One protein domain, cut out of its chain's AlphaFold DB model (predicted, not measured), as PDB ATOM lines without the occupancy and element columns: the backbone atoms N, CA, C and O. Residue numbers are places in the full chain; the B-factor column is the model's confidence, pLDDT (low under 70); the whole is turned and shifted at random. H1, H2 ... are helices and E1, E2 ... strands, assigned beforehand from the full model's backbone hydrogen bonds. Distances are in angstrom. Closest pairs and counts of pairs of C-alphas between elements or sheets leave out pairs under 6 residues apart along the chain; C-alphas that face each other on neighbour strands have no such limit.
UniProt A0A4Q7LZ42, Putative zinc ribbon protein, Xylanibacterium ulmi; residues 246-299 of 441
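Overview. This is residues 246 to 299 of the 441 residues of the protein "Putative zinc ribbon protein" of Xylanibacterium ulmi (UniProt A0A4Q7LZ42). Little regular structure is present: a short hairpin of two strands, E1 and E2, with two small helices, H1 and H2, where a long stretch with no named element, residues 254 to 277, links H1 to E1, and H2 follows E2 after a tight link. The printed part has 54 residues, of which 15 are in named elements, in the order H1, E1, E2, H2; the sheet is antiparallel and the class mixed. It is compact, with a radius of gyration of the C-alphas of 10.1 A and spans of 27 by 20 by 18 A.

Arrangement. E1, residues 278 to 280, and E2, residues 288 to 290, form an antiparallel hairpin at 152 degrees. N 279 and O 289 are 2.8 A apart, within hydrogen-bond range. H1, residues 250 to 253, and H2, residues 293 to 297, are close but not clearly touching; their closest C-alphas, Leu 252 and Arg 296, are 7.5 A apart. H1 and E2 are apart, as are E1 and H2. In H2 the O i to N i+4 pair is within hydrogen-bond range; H1 is too short for one.

Along the chain. E1 measures 7.0 A, E2 7.2 A, H2 6.3 A and H1 4.8 A. C-alpha 250 is at (11.851, 41.653, 47.708), C-alpha 297 at (16.295, 32.330, 43.525).

Size, cuts and confidence. The C-alphas of Thr 274 and Lys 283, the two farthest apart, are 27.8 A apart. The printed part has no cut; H1 to E1 is a long link. The pLDDT is under 70 at 8 residues, among them 297 to 299.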
ATOM      1  N   ALA A 246       7.546  38.149  45.698       84.94
ATOM      2  CA  ALA A 246       7.664  39.478  46.285       84.94
ATOM      3  C   ALA A 246       7.806  39.483  47.807       84.94
ATOM      4  O   ALA A 246       8.504  40.335  48.346       84.94
ATOM      5  N   TRP A 247       7.178  38.519  48.477       80.62
ATOM      6  CA  TRP A 247       7.273  38.382  49.922       80.62
ATOM      7  C   TRP A 247       8.626  37.819  50.375       80.62
ATOM      8  O   TRP A 247       9.273  38.386  51.248       80.62
ATOM      9  N   HIS A 248       9.068  36.709  49.771       72.19
ATOM     10  CA  HIS A 248      10.292  36.008  50.196       72.19
ATOM     11  C   HIS A 248      11.581  36.636  49.652       72.19
ATOM     12  O   HIS A 248      12.632  36.509  50.273       72.19
ATOM     13  N   HIS A 249      11.511  37.300  48.496       66.62
ATOM     14  CA  HIS A 249      12.666  37.866  47.793       66.62
ATOM     15  C   HIS A 249      12.352  39.273  47.251       66.62
ATOM     16  O   HIS A 249      12.229  39.456  46.032       66.62
ATOM     17  N   PRO A 250      12.187  40.287  48.125       75.69
ATOM     18  CA  PRO A 250      11.851  41.653  47.708       75.69
ATOM     19  C   PRO A 250      12.904  42.274  46.772       75.69
ATOM     20  O   PRO A 250      12.570  43.062  45.889       75.69
ATOM     21  N   ASP A 251      14.165  41.867  46.901       60.12
ATOM     22  CA  ASP A 251      15.277  42.235  46.024       60.12
ATOM     23  C   ASP A 251      15.111  41.691  44.593       60.12
ATOM     24  O   ASP A 251      15.402  42.383  43.613       60.12
ATOM     25  N   LEU A 252      14.605  40.463  44.446       77.50
ATOM     26  CA  LEU A 252      14.273  39.880  43.146       77.50
ATOM     27  C   LEU A 252      12.982  40.481  42.589       77.50
ATOM     28  O   LEU A 252      12.881  40.708  41.386       77.50
ATOM     29  N   ALA A 253      12.017  40.784  43.452       82.31
ATOM     30  CA  ALA A 253      10.767  41.432  43.073       82.31
ATOM     31  C   ALA A 253      10.988  42.828  42.484       82.31
ATOM     32  O   ALA A 253      10.348  43.176  41.497       82.31
ATOM     33  N   ALA A 254      11.940  43.592  43.030       80.75
ATOM     34  CA  ALA A 254      12.353  44.886  42.485       80.75
ATOM     35  C   ALA A 254      12.944  44.780  41.067       80.75
ATOM     36  O   ALA A 254      12.907  45.737  40.301       80.75
ATOM     37  N   GLN A 255      13.466  43.606  40.710       86.19
ATOM     38  CA  GLN A 255      14.011  43.308  39.386       86.19
ATOM     39  C   GLN A 255      12.959  42.702  38.449       86.19
ATOM     40  O   GLN A 255      13.268  42.424  37.297       86.19
ATOM     41  N   TRP A 256      11.731  42.455  38.909       92.75
ATOM     42  CA  TRP A 256      10.668  41.878  38.092       92.75
ATOM     43  C   TRP A 256      10.122  42.918  37.108       92.75
ATOM     44  O   TRP A 256       9.666  43.985  37.519       92.75
ATOM     45  N   SER A 257      10.122  42.609  35.807       95.44
ATOM     46  CA  SER A 257       9.593  43.538  34.802       95.44
ATOM     47  C   SER A 257       8.095  43.782  35.007       95.44
ATOM     48  O   SER A 257       7.314  42.840  35.176       95.44
ATOM     49  N   LYS A 258       7.680  45.054  34.946       93.88
ATOM     50  CA  LYS A 258       6.261  45.459  34.959       93.88
ATOM     51  C   LYS A 258       5.494  44.970  33.725       93.88
ATOM     52  O   LYS A 258       4.271  44.926  33.757       93.88
ATOM     53  N   ASP A 259       6.224  44.604  32.670       94.94
ATOM     54  CA  ASP A 259       5.683  44.151  31.389       94.94
ATOM     55  C   ASP A 259       5.343  42.642  31.410       94.94
ATOM     56  O   ASP A 259       4.770  42.105  30.462       94.94
ATOM     57  N   ASN A 260       5.665  41.937  32.504       96.56
ATOM     58  CA  ASN A 260       5.248  40.552  32.711       96.56
ATOM     59  C   ASN A 260       3.720  40.443  32.897       96.56
ATOM     60  O   ASN A 260       3.124  41.272  33.584       96.56
ATOM     61  N   PRO A 261       3.080  39.362  32.407       95.56
ATOM     62  CA  PRO A 261       1.627  39.172  32.508       95.56
ATOM     63  C   PRO A 261       1.126  38.971  33.947       95.56
ATOM     64  O   PRO A 261      -0.063  39.117  34.211       95.56
ATOM     65  N   LEU A 262       2.020  38.622  34.877       95.56
ATOM     66  CA  LEU A 262       1.748  38.531  36.309       95.56
ATOM     67  C   LEU A 262       2.806  39.326  37.074       95.56
ATOM     68  O   LEU A 262       3.982  39.297  36.711       95.56
ATOM     69  N   SER A 263       2.412  39.985  38.166       95.00
ATOM     70  CA  SER A 263       3.375  40.631  39.068       95.00
ATOM     71  C   SER A 263       4.067  39.615  39.987       95.00
ATOM     72  O   SER A 263       3.559  38.513  40.206       95.00
ATOM     73  N   ALA A 264       5.183  40.013  40.606       91.75
ATOM     74  CA  ALA A 264       5.909  39.188  41.578       91.75
ATOM     75  C   ALA A 264       5.055  38.754  42.797       91.75
ATOM     76  O   ALA A 264       5.373  37.760  43.448       91.75
ATOM     77  N   TRP A 265       3.937  39.442  43.071       94.12
ATOM     78  CA  TRP A 265       2.958  39.082  44.109       94.12
ATOM     79  C   TRP A 265       1.999  37.946  43.710       94.12
ATOM     80  O   TRP A 265       1.235  37.460  44.542       94.12
ATOM     81  N   HIS A 266       2.007  37.518  42.445       95.19
ATOM     82  CA  HIS A 266       1.126  36.471  41.908       95.19
ATOM     83  C   HIS A 266       1.841  35.135  41.673       95.19
ATOM     84  O   HIS A 266       1.207  34.155  41.282       95.19
ATOM     85  N   VAL A 267       3.158  35.080  41.883       92.12
ATOM     86  CA  VAL A 267       4.007  33.938  41.521       92.12
ATOM     87  C   VAL A 267       4.744  33.405  42.745       92.12
ATOM     88  O   VAL A 267       5.094  34.175  43.632       92.12
ATOM     89  N   ARG A 268       4.984  32.089  42.812       87.12
ATOM     90  CA  ARG A 268       5.777  31.460  43.888       87.12
ATOM     91  C   ARG A 268       7.257  31.389  43.483       87.12
ATOM     92  O   ARG A 268       7.502  31.108  42.310       87.12
ATOM     93  N   PRO A 269       8.224  31.516  44.415       72.94
ATOM     94  CA  PRO A 269       9.659  31.398  44.111       72.94
ATOM     95  C   PRO A 269      10.034  30.111  43.357       72.94
ATOM     96  O   PRO A 269      10.838  30.134  42.430       72.94
ATOM     97  N   SER A 270       9.403  28.991  43.726       76.50
ATOM     98  CA  SER A 270       9.630  27.664  43.141       76.50
ATOM     99  C   SER A 270       8.506  27.178  42.214       76.50
ATOM    100  O   SER A 270       8.438  25.993  41.885       76.50
ATOM    101  N   GLY A 271       7.574  28.058  41.837       73.81
ATOM    102  CA  GLY A 271       6.413  27.691  41.026       73.81
ATOM    103  C   GLY A 271       6.748  27.532  39.544       73.81
ATOM    104  O   GLY A 271       7.552  28.286  38.999       73.81
ATOM    105  N   SER A 272       6.079  26.594  38.870       80.75
ATOM    106  CA  SER A 272       6.096  26.532  37.405       80.75
ATOM    107  C   SER A 272       5.213  27.644  36.837       80.75
ATOM    108  O   SER A 272       4.046  27.756  37.214       80.75
ATOM    109  N   LEU A 273       5.759  28.449  35.926       89.38
ATOM    110  CA  LEU A 273       5.039  29.504  35.212       89.38
ATOM    111  C   LEU A 273       4.765  29.065  33.771       89.38
ATOM    112  O   LEU A 273       5.558  28.340  33.178       89.38
ATOM    113  N   THR A 274       3.648  29.517  33.200       92.50
ATOM    114  CA  THR A 274       3.294  29.278  31.786       92.50
ATOM    115  C   THR A 274       4.022  30.217  30.821       92.50
ATOM    116  O   THR A 274       3.917  30.060  29.609       92.50
ATOM    117  N   PHE A 275       4.760  31.192  31.350       92.94
ATOM    118  CA  PHE A 275       5.588  32.132  30.604       92.94
ATOM    119  C   PHE A 275       6.970  32.229  31.257       92.94
ATOM    120  O   PHE A 275       7.136  31.934  32.442       92.94
ATOM    121  N   THR A 276       7.966  32.672  30.490       92.00
ATOM    122  CA  THR A 276       9.299  32.975  31.029       92.00
ATOM    123  C   THR A 276       9.332  34.439  31.462       92.00
ATOM    124  O   THR A 276       9.181  35.300  30.593       92.00
ATOM    125  N   PRO A 277       9.504  34.745  32.761       93.19
ATOM    126  CA  PRO A 277       9.459  36.119  33.226       93.19
ATOM    127  C   PRO A 277      10.679  36.909  32.758       93.19
ATOM    128  O   PRO A 277      11.798  36.391  32.683       93.19
ATOM    129  N   GLU A 278      10.435  38.174  32.449       95.19
ATOM    130  CA  GLU A 278      11.442  39.181  32.158       95.19
ATOM    131  C   GLU A 278      11.882  39.904  33.436       95.19
ATOM    132  O   GLU A 278      11.075  40.188  34.327       95.19
ATOM    133  N   TRP A 279      13.166  40.224  33.504       86.50
ATOM    134  CA  TRP A 279      13.829  40.887  34.616       86.50
ATOM    135  C   TRP A 279      14.534  42.150  34.125       86.50
ATOM    136  O   TRP A 279      14.975  42.197  32.978       86.50
ATOM    137  N   VAL A 280      14.664  43.143  35.000       88.12
ATOM    138  CA  VAL A 280      15.329  44.431  34.762       88.12
ATOM    139  C   VAL A 280      16.509  44.559  35.732       88.12
ATOM    140  O   VAL A 280      16.358  44.265  36.921       88.12
ATOM    141  N   CYS A 281      17.699  44.951  35.255       79.19
ATOM    142  CA  CYS A 281      18.886  44.999  36.122       79.19
ATOM    143  C   CYS A 281      18.733  46.189  37.078       79.19
ATOM    144  O   CYS A 281      18.414  47.290  36.637       79.19
ATOM    145  N   PRO A 282      19.015  46.016  38.380       69.56
ATOM    146  CA  PRO A 282      18.924  47.118  39.332       69.56
ATOM    147  C   PRO A 282      20.068  48.128  39.151       69.56
ATOM    148  O   PRO A 282      19.977  49.243  39.647       69.56
ATOM    149  N   LYS A 283      21.147  47.735  38.452       68.69
ATOM    150  CA  LYS A 283      22.292  48.599  38.125       68.69
ATOM    151  C   LYS A 283      22.087  49.408  36.844       68.69
ATOM    152  O   LYS A 283      22.630  50.496  36.732       68.69
ATOM    153  N   ASP A 284      21.335  48.860  35.891       76.81
ATOM    154  CA  ASP A 284      21.063  49.484  34.598       76.81
ATOM    155  C   ASP A 284      19.682  49.040  34.095       76.81
ATOM    156  O   ASP A 284      19.459  47.870  33.780       76.81
ATOM    157  N   ALA A 285      18.740  49.979  34.010       81.62
ATOM    158  CA  ALA A 285      17.367  49.693  33.600       81.62
ATOM    159  C   ALA A 285      17.226  49.327  32.107       81.62
ATOM    160  O   ALA A 285      16.170  48.830  31.694       81.62
ATOM    161  N   THR A 286      18.264  49.560  31.297       85.06
ATOM    162  CA  THR A 286      18.319  49.112  29.898       85.06
ATOM    163  C   THR A 286      18.551  47.604  29.799       85.06
ATOM    164  O   THR A 286      18.087  46.963  28.857       85.06
ATOM    165  N   HIS A 287      19.186  47.004  30.808       79.31
ATOM    166  CA  HIS A 287      19.453  45.575  30.854       79.31
ATOM    167  C   HIS A 287      18.186  44.791  31.197       79.31
ATOM    168  O   HIS A 287      17.765  44.725  32.356       79.31
ATOM    169  N   ARG A 288      17.607  44.147  30.177       86.56
ATOM    170  CA  ARG A 288      16.399  43.317  30.277       86.56
ATOM    171  C   ARG A 288      16.628  41.908  29.756       86.56
ATOM    172  O   ARG A 288      17.169  41.729  28.670       86.56
ATOM    173  N   TRP A 289      16.241  40.891  30.522       85.56
ATOM    174  CA  TRP A 289      16.439  39.495  30.117       85.56
ATOM    175  C   TRP A 289      15.327  38.589  30.618       85.56
ATOM    176  O   TRP A 289      14.683  38.869  31.623       85.56
ATOM    177  N   ARG A 290      15.133  37.460  29.937       88.69
ATOM    178  CA  ARG A 290      14.124  36.461  30.294       88.69
ATOM    179  C   ARG A 290      14.780  35.235  30.903       88.69
ATOM    180  O   ARG A 290      15.688  34.666  30.308       88.69
ATOM    181  N   MET A 291      14.314  34.817  32.078       81.25
ATOM    182  CA  MET A 291      14.717  33.541  32.677       81.25
ATOM    183  C   MET A 291      13.732  33.072  33.744       81.25
ATOM    184  O   MET A 291      12.979  33.871  34.291       81.25
ATOM    185  N   ALA A 292      13.774  31.786  34.088       85.56
ATOM    186  CA  ALA A 292      12.934  31.226  35.142       85.56
ATOM    187  C   ALA A 292      13.211  31.866  36.519       85.56
ATOM    188  O   ALA A 292      14.363  32.089  36.898       85.56
ATOM    189  N   ALA A 293      12.150  32.093  37.302       77.25
ATOM    190  CA  ALA A 293      12.256  32.623  38.665       77.25
ATOM    191  C   ALA A 293      13.062  31.711  39.603       77.25
ATOM    192  O   ALA A 293      13.846  32.203  40.409       77.25
ATOM    193  N   THR A 294      12.964  30.391  39.433       77.19
ATOM    194  CA  THR A 294      13.764  29.409  40.182       77.19
ATOM    195  C   THR A 294      15.266  29.622  40.013       77.19
ATOM    196  O   THR A 294      16.002  29.595  40.994       77.19
ATOM    197  N   ALA A 295      15.728  29.907  38.793       67.62
ATOM    198  CA  ALA A 295      17.142  30.150  38.517       67.62
ATOM    199  C   ALA A 295      17.648  31.442  39.182       67.62
ATOM    200  O   ALA A 295      18.802  31.511  39.609       67.62
ATOM    201  N   ARG A 296      16.785  32.459  39.304       78.56
ATOM    202  CA  ARG A 296      17.076  33.711  40.022       78.56
ATOM    203  C   ARG A 296      17.193  33.490  41.525       78.56
ATOM    204  O   ARG A 296      18.160  33.951  42.119       78.56
ATOM    205  N   VAL A 297      16.264  32.731  42.107       62.75
ATOM    206  CA  VAL A 297      16.295  32.330  43.525       62.75
ATOM    207  C   VAL A 297      17.552  31.512  43.845       62.75
ATOM    208  O   VAL A 297      18.124  31.654  44.918       62.75
ATOM    209  N   GLN A 298      18.042  30.715  42.892       57.34
ATOM    210  CA  GLN A 298      19.300  29.963  42.995       57.34
ATOM    211  C   GLN A 298      20.568  30.811  42.759       57.34
ATOM    212  O   GLN A 298      21.660  30.263  42.626       57.34
ATOM    213  N   GLY A 299      20.449  32.142  42.695       48.50
ATOM    214  CA  GLY A 299      21.592  33.056  42.627       48.50
ATOM    215  C   GLY A 299      22.024  33.451  41.215       48.50
ATOM    216  O   GLY A 299      23.093  34.036  41.042       48.50
TER     217      GLY A 299